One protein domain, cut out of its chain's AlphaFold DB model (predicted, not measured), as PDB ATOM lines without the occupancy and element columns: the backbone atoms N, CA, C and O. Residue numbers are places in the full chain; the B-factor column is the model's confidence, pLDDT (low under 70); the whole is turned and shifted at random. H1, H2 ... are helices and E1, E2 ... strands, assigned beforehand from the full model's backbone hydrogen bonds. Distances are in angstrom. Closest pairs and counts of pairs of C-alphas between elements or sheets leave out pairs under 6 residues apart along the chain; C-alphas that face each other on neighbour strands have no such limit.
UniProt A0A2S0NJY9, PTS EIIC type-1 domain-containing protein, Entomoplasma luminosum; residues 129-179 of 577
ATOM      1  N   GLY A 129      -6.288 -55.252  -3.232       92.88
ATOM      2  CA  GLY A 129      -6.466 -56.448  -4.054       92.88
ATOM      3  C   GLY A 129      -7.912 -56.956  -4.146       92.88
ATOM      4  O   GLY A 129      -8.890 -56.262  -3.852       92.88
ATOM      5  N   LEU A 130      -8.046 -58.229  -4.533       95.00
ATOM      6  CA  LEU A 130      -9.324 -58.940  -4.660       95.00
ATOM      7  C   LEU A 130     -10.219 -58.862  -3.407       95.00
ATOM      8  O   LEU A 130     -11.422 -58.657  -3.584       95.00
ATOM      9  N   PRO A 131      -9.704 -59.002  -2.165       94.62
ATOM     10  CA  PRO A 131     -10.545 -58.946  -0.969       94.62
ATOM     11  C   PRO A 131     -11.306 -57.626  -0.851       94.62
ATOM     12  O   PRO A 131     -12.495 -57.625  -0.547       94.62
ATOM     13  N   GLU A 132     -10.657 -56.502  -1.162       91.12
ATOM     14  CA  GLU A 132     -11.297 -55.190  -1.113       91.12
ATOM     15  C   GLU A 132     -12.345 -55.038  -2.222       91.12
ATOM     16  O   GLU A 132     -13.466 -54.600  -1.962       91.12
ATOM     17  N   MET A 133     -12.041 -55.497  -3.441       93.56
ATOM     18  CA  MET A 133     -13.008 -55.495  -4.547       93.56
ATOM     19  C   MET A 133     -14.283 -56.285  -4.213       93.56
ATOM     20  O   MET A 133     -15.375 -55.874  -4.605       93.56
ATOM     21  N   MET A 134     -14.150 -57.398  -3.485       94.25
ATOM     22  CA  MET A 134     -15.267 -58.272  -3.112       94.25
ATOM     23  C   MET A 134     -16.020 -57.790  -1.868       94.25
ATOM     24  O   MET A 134     -17.244 -57.901  -1.811       94.25
ATOM     25  N   TYR A 135     -15.306 -57.272  -0.867       94.69
ATOM     26  CA  TYR A 135     -15.828 -57.138   0.493       94.69
ATOM     27  C   TYR A 135     -15.683 -55.742   1.114       94.69
ATOM     28  O   TYR A 135     -16.010 -55.578   2.288       94.69
ATOM     29  N   LYS A 136     -15.275 -54.706   0.364       90.81
ATOM     30  CA  LYS A 136     -15.149 -53.329   0.897       90.81
ATOM     31  C   LYS A 136     -16.384 -52.808   1.643       90.81
ATOM     32  O   LYS A 136     -16.240 -52.063   2.601       90.81
ATOM     33  N   ASN A 137     -17.583 -53.223   1.228       91.38
ATOM     34  CA  ASN A 137     -18.859 -52.781   1.802       91.38
ATOM     35  C   ASN A 137     -19.451 -53.788   2.807       91.38
ATOM     36  O   ASN A 137     -20.615 -53.673   3.183       91.38
ATOM     37  N   VAL A 138     -18.691 -54.809   3.208       92.19
ATOM     38  CA  VAL A 138     -19.145 -55.866   4.119       92.19
ATOM     39  C   VAL A 138     -18.489 -55.669   5.480       92.19
ATOM     40  O   VAL A 138     -17.274 -55.497   5.558       92.19
ATOM     41  N   LEU A 139     -19.289 -55.712   6.552       90.38
ATOM     42  CA  LEU A 139     -18.835 -55.549   7.942       90.38
ATOM     43  C   LEU A 139     -17.950 -54.303   8.134       90.38
ATOM     44  O   LEU A 139     -16.811 -54.398   8.592       90.38
ATOM     45  N   THR A 140     -18.451 -53.133   7.745       90.81
ATOM     46  CA  THR A 140     -17.674 -51.888   7.742       90.81
ATOM     47  C   THR A 140     -17.618 -51.205   9.105       90.81
ATOM     48  O   THR A 140     -18.562 -51.280   9.891       90.81
ATOM     49  N   PHE A 141     -16.536 -50.474   9.362       89.00
ATOM     50  CA  PHE A 141     -16.451 -49.480  10.427       89.00
ATOM     51  C   PHE A 141     -16.065 -48.116   9.857       89.00
ATOM     52  O   PHE A 141     -15.351 -48.029   8.856       89.00
ATOM     53  N   GLU A 142     -16.547 -47.066  10.511       88.44
ATOM     54  CA  GLU A 142     -16.215 -45.684  10.181       88.44
ATOM     55  C   GLU A 142     -14.894 -45.279  10.831       88.44
ATOM     56  O   GLU A 142     -14.592 -45.666  11.966       88.44
ATOM     57  N   TRP A 143     -14.110 -44.496  10.099       88.62
ATOM     58  CA  TRP A 143     -12.945 -43.803  10.629       88.62
ATOM     59  C   TRP A 143     -13.053 -42.307  10.352       88.62
ATOM     60  O   TRP A 143     -13.615 -41.888   9.340       88.62
ATOM     61  N   HIS A 144     -12.482 -41.512  11.252       85.00
ATOM     62  CA  HIS A 144     -12.466 -40.060  11.201       85.00
ATOM     63  C   HIS A 144     -11.052 -39.568  11.496       85.00
ATOM     64  O   HIS A 144     -10.510 -39.821  12.571       85.00
ATOM     65  N   LYS A 145     -10.448 -38.842  10.557       82.69
ATOM     66  CA  LYS A 145      -9.142 -38.209  10.750       82.69
ATOM     67  C   LYS A 145      -9.232 -36.739  10.388       82.69
ATOM     68  O   LYS A 145      -9.704 -36.388   9.309       82.69
ATOM     69  N   THR A 146      -8.728 -35.886  11.266       78.75
ATOM     70  CA  THR A 146      -8.547 -34.468  10.957       78.75
ATOM     71  C   THR A 146      -7.158 -34.286  10.364       78.75
ATOM     72  O   THR A 146      -6.158 -34.497  11.049       78.75
ATOM     73  N   VAL A 147      -7.085 -33.920   9.086       76.31
ATOM     74  CA  VAL A 147      -5.831 -33.588   8.399       76.31
ATOM     75  C   VAL A 147      -5.933 -32.129   7.973       76.31
ATOM     76  O   VAL A 147      -6.890 -31.759   7.302       76.31
ATOM     77  N   GLU A 148      -5.001 -31.286   8.428       76.06
ATOM     78  CA  GLU A 148      -4.952 -29.851   8.078       76.06
ATOM     79  C   GLU A 148      -6.268 -29.083   8.344       76.06
ATOM     80  O   GLU A 148      -6.656 -28.183   7.605       76.06
ATOM     81  N   GLY A 149      -6.988 -29.444   9.411       75.00
ATOM     82  CA  GLY A 149      -8.253 -28.797   9.785       75.00
ATOM     83  C   GLY A 149      -9.475 -29.244   8.976       75.00
ATOM     84  O   GLY A 149     -10.578 -28.775   9.252       75.00
ATOM     85  N   GLN A 150      -9.322 -30.177   8.031       75.00
ATOM     86  CA  GLN A 150     -10.438 -30.815   7.333       75.00
ATOM     87  C   GLN A 150     -10.725 -32.206   7.905       75.00
ATOM     88  O   GLN A 150      -9.823 -33.031   8.077       75.00
ATOM     89  N   ALA A 151     -12.000 -32.470   8.196       79.31
ATOM     90  CA  ALA A 151     -12.463 -33.776   8.641       79.31
ATOM     91  C   ALA A 151     -12.583 -34.718   7.437       79.31
ATOM     92  O   ALA A 151     -13.467 -34.561   6.595       79.31
ATOM     93  N   GLN A 152     -11.695 -35.706   7.361       83.12
ATOM     94  CA  GLN A 152     -11.800 -36.818   6.427       83.12
ATOM     95  C   GLN A 152     -12.463 -37.993   7.135       83.12
ATOM     96  O   GLN A 152     -12.136 -38.308   8.282       83.12
ATOM     97  N   SER A 153     -13.403 -38.638   6.454       83.00
ATOM     98  CA  SER A 153     -14.034 -39.856   6.947       83.00
ATOM     99  C   SER A 153     -14.217 -40.861   5.826       83.00
ATOM    100  O   SER A 153     -14.326 -40.495   4.653       83.00
ATOM    101  N   GLY A 154     -14.216 -42.135   6.191       86.88
ATOM    102  CA  GLY A 154     -14.403 -43.227   5.253       86.88
ATOM    103  C   GLY A 154     -14.814 -44.510   5.957       86.88
ATOM    104  O   GLY A 154     -14.900 -44.575   7.183       86.88
ATOM    105  N   PHE A 155     -15.044 -45.542   5.153       88.88
ATOM    106  CA  PHE A 155     -15.434 -46.866   5.619       88.88
ATOM    107  C   PHE A 155     -14.339 -47.872   5.281       88.88
ATOM    108  O   PHE A 155     -13.823 -47.874   4.165       88.88
ATOM    109  N   LEU A 156     -14.006 -48.738   6.236       89.38
ATOM    110  CA  LEU A 156     -13.099 -49.870   6.039       89.38
ATOM    111  C   LEU A 156     -13.787 -51.161   6.477       89.38
ATOM    112  O   LEU A 156     -14.557 -51.163   7.438       89.38
ATOM    113  N   SER A 157     -13.515 -52.270   5.789       91.00
ATOM    114  CA  SER A 157     -14.082 -53.575   6.147       91.00
ATOM    115  C   SER A 157     -13.313 -54.211   7.300       91.00
ATOM    116  O   SER A 157     -12.120 -54.491   7.189       91.00
ATOM    117  N   SER A 158     -14.013 -54.538   8.384       87.12
ATOM    118  CA  SER A 158     -13.442 -55.269   9.522       87.12
ATOM    119  C   SER A 158     -13.022 -56.708   9.191       87.12
ATOM    120  O   SER A 158     -12.383 -57.351  10.015       87.12
ATOM    121  N   LEU A 159     -13.329 -57.222   7.993       88.25
ATOM    122  CA  LEU A 159     -12.853 -58.536   7.547       88.25
ATOM    123  C   LEU A 159     -11.326 -58.583   7.367       88.25
ATOM    124  O   LEU A 159     -10.713 -59.628   7.563       88.25
ATOM    125  N   PHE A 160     -10.711 -57.466   6.972       86.06
ATOM    126  CA  PHE A 160      -9.278 -57.394   6.655       86.06
ATOM    127  C   PHE A 160      -8.598 -56.099   7.113       86.06
ATOM    128  O   PHE A 160      -7.381 -55.980   6.974       86.06
ATOM    129  N   TYR A 161      -9.350 -55.165   7.702       85.31
ATOM    130  CA  TYR A 161      -8.812 -54.011   8.410       85.31
ATOM    131  C   TYR A 161      -9.058 -54.104   9.909       85.31
ATOM    132  O   TYR A 161     -10.148 -54.430  10.377       85.31
ATOM    133  N   VAL A 162      -8.036 -53.716  10.657       79.44
ATOM    134  CA  VAL A 162      -8.100 -53.490  12.098       79.44
ATOM    135  C   VAL A 162      -8.209 -51.995  12.366       79.44
ATOM    136  O   VAL A 162      -7.546 -51.208  11.700       79.44
ATOM    137  N   LYS A 163      -9.034 -51.599  13.340       84.19
ATOM    138  CA  LYS A 163      -9.222 -50.196  13.736       84.19
ATOM    139  C   LYS A 163      -7.934 -49.622  14.321       84.19
ATOM    140  O   LYS A 163      -7.401 -50.169  15.283       84.19
ATOM    141  N   ASN A 164      -7.505 -48.482  13.793       80.75
ATOM    142  CA  ASN A 164      -6.468 -47.662  14.405       80.75
ATOM    143  C   ASN A 164      -7.137 -46.565  15.227       80.75
ATOM    144  O   ASN A 164      -8.013 -45.864  14.720       80.75
ATOM    145  N   PHE A 165      -6.720 -46.412  16.477       78.31
ATOM    146  CA  PHE A 165      -7.286 -45.437  17.403       78.31
ATOM    147  C   PHE A 165      -6.374 -44.210  17.535       78.31
ATOM    148  O   PHE A 165      -5.156 -44.324  17.391       78.31
ATOM    149  N   ALA A 166      -6.965 -43.040  17.787       78.12
ATOM    150  CA  ALA A 166      -6.237 -41.843  18.196       78.12
ATOM    151  C   ALA A 166      -5.618 -42.031  19.593       78.12
ATOM    152  O   ALA A 166      -5.924 -42.991  20.302       78.12
ATOM    153  N   GLU A 167      -4.794 -41.069  20.017       69.50
ATOM    154  CA  GLU A 167      -4.216 -41.024  21.371       69.50
ATOM    155  C   GLU A 167      -5.276 -41.000  22.488       69.50
ATOM    156  O   GLU A 167      -4.997 -41.391  23.616       69.50
ATOM    157  N   ASP A 168      -6.514 -40.598  22.177       70.44
ATOM    158  CA  ASP A 168      -7.644 -40.647  23.113       70.44
ATOM    159  C   ASP A 168      -8.178 -42.071  23.380       70.44
ATOM    160  O   ASP A 168      -9.041 -42.261  24.242       70.44
ATOM    161  N   GLY A 169      -7.702 -43.067  22.623       66.19
ATOM    162  CA  GLY A 169      -8.083 -44.475  22.720       66.19
ATOM    163  C   GLY A 169      -9.523 -44.797  22.302       66.19
ATOM    164  O   GLY A 169      -9.933 -45.952  22.427       66.19
ATOM    165  N   LYS A 170     -10.296 -43.815  21.819       72.38
ATOM    166  CA  LYS A 170     -11.738 -43.932  21.526       72.38
ATOM    167  C   LYS A 170     -12.074 -43.598  20.078       72.38
ATOM    168  O   LYS A 170     -12.936 -44.250  19.488       72.38
ATOM    169  N   THR A 171     -11.402 -42.611  19.500       80.44
ATOM    170  CA  THR A 171     -11.647 -42.158  18.131       80.44
ATOM    171  C   THR A 171     -10.912 -43.059  17.150       80.44
ATOM    172  O   THR A 171      -9.700 -43.228  17.245       80.44
ATOM    173  N   VAL A 172     -11.626 -43.642  16.185       83.50
ATOM    174  CA  VAL A 172     -11.011 -44.452  15.124       83.50
ATOM    175  C   VAL A 172     -10.491 -43.519  14.033       83.50
ATOM    176  O   VAL A 172     -11.283 -42.865  13.367       83.50
ATOM    177  N   VAL A 173      -9.175 -43.468  13.829       85.62
ATOM    178  CA  VAL A 173      -8.501 -42.551  12.882       85.62
ATOM    179  C   VAL A 173      -8.099 -43.199  11.561       85.62
ATOM    180  O   VAL A 173      -7.577 -42.533  10.670       85.62
ATOM    181  N   GLY A 174      -8.329 -44.503  11.425       85.69
ATOM    182  CA  GLY A 174      -8.083 -45.260  10.205       85.69
ATOM    183  C   GLY A 174      -8.137 -46.756  10.470       85.69
ATOM    184  O   GLY A 174      -8.682 -47.202  11.483       85.69
ATOM    185  N   GLY A 175      -7.516 -47.535   9.591       82.19
ATOM    186  CA  GLY A 175      -7.305 -48.950   9.839       82.19
ATOM    187  C   GLY A 175      -6.021 -49.478   9.223       82.19
ATOM    188  O   GLY A 175      -5.535 -48.947   8.229       82.19
ATOM    189  N   SER A 176      -5.466 -50.514   9.840       81.75
ATOM    190  CA  SER A 176      -4.304 -51.238   9.334       81.75
ATOM    191  C   SER A 176      -4.763 -52.478   8.583       81.75
ATOM    192  O   SER A 176      -5.533 -53.276   9.123       81.75
ATOM    193  N   TYR A 177      -4.298 -52.634   7.343       83.31
ATOM    194  CA  TYR A 177      -4.534 -53.843   6.568       83.31
ATOM    195  C   TYR A 177      -3.795 -55.013   7.213       83.31
ATOM    196  O   TYR A 177      -2.588 -54.949   7.452       83.31
ATOM    197  N   VAL A 178      -4.526 -56.078   7.526       78.00
ATOM    198  CA  VAL A 178      -3.983 -57.226   8.262       78.00
ATOM    199  C   VAL A 178      -4.024 -58.519   7.460       78.00
ATOM    200  O   VAL A 178      -3.408 -59.503   7.868       78.00
ATOM    201  N   LEU A 179      -4.730 -58.562   6.328       84.88
ATOM    202  CA  LEU A 179      -4.867 -59.800   5.568       84.88
ATOM    203  C   LEU A 179      -3.522 -60.223   4.974       84.88
ATOM    204  O   LEU A 179      -2.930 -59.525   4.155       84.88
TER     205      LEU A 179
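This is residues 129 to 179 of the 577 residues of the protein "PTS EIIC type-1 domain-containing protein" of Entomoplasma luminosum (UniProt A0A2S0NJY9). A long two-stranded hairpin, E1 and E2, packs against a shorter one, E3 and E4, with E4 crossing E1; a short helix, H1, sits at one end. The 51 printed residues run H1, E1, E2, E3, E4, with both two-stranded sheets antiparallel. The class is mostly strand. The whole is elongated, 33 by 20 by 15 A, and only just compact, close to loose, with a radius of gyration of the C-alphas of 11.5 A.

In the hairpin of E1, residues 140 to 147, and E2, residues 150 to 157, N 145 and O 152 are 2.9 A apart, within hydrogen-bond range. In the hairpin of E3, residues 161 to 165, and E4, residues 172 to 177, N 164 and O 174 are 2.9 A apart, also within range. The closest C-alphas of E1 and E4 are those of Lys 145 and Val 173, 4.9 A. E2 and E3 meet only through their link. H1, residues 130 to 135, is apart from E3 and E4; every O i to N i+4 pair in it is within hydrogen-bond range.

H1 begins at C-alpha 130 (-9.324, -58.940, -4.660) and is 8.5 A long. E1 measures 21.8 A, E2 23.1 A, E3 12.5 A and E4 14.3 A, ending at C-alpha 177 (-4.534, -53.843, 6.568).

The C-alphas farthest apart, those of Leu 130 and Gly 149, are 33.4 A apart. The printed part has no cut and no long link. Residues 167 and 169 have pLDDT under 70.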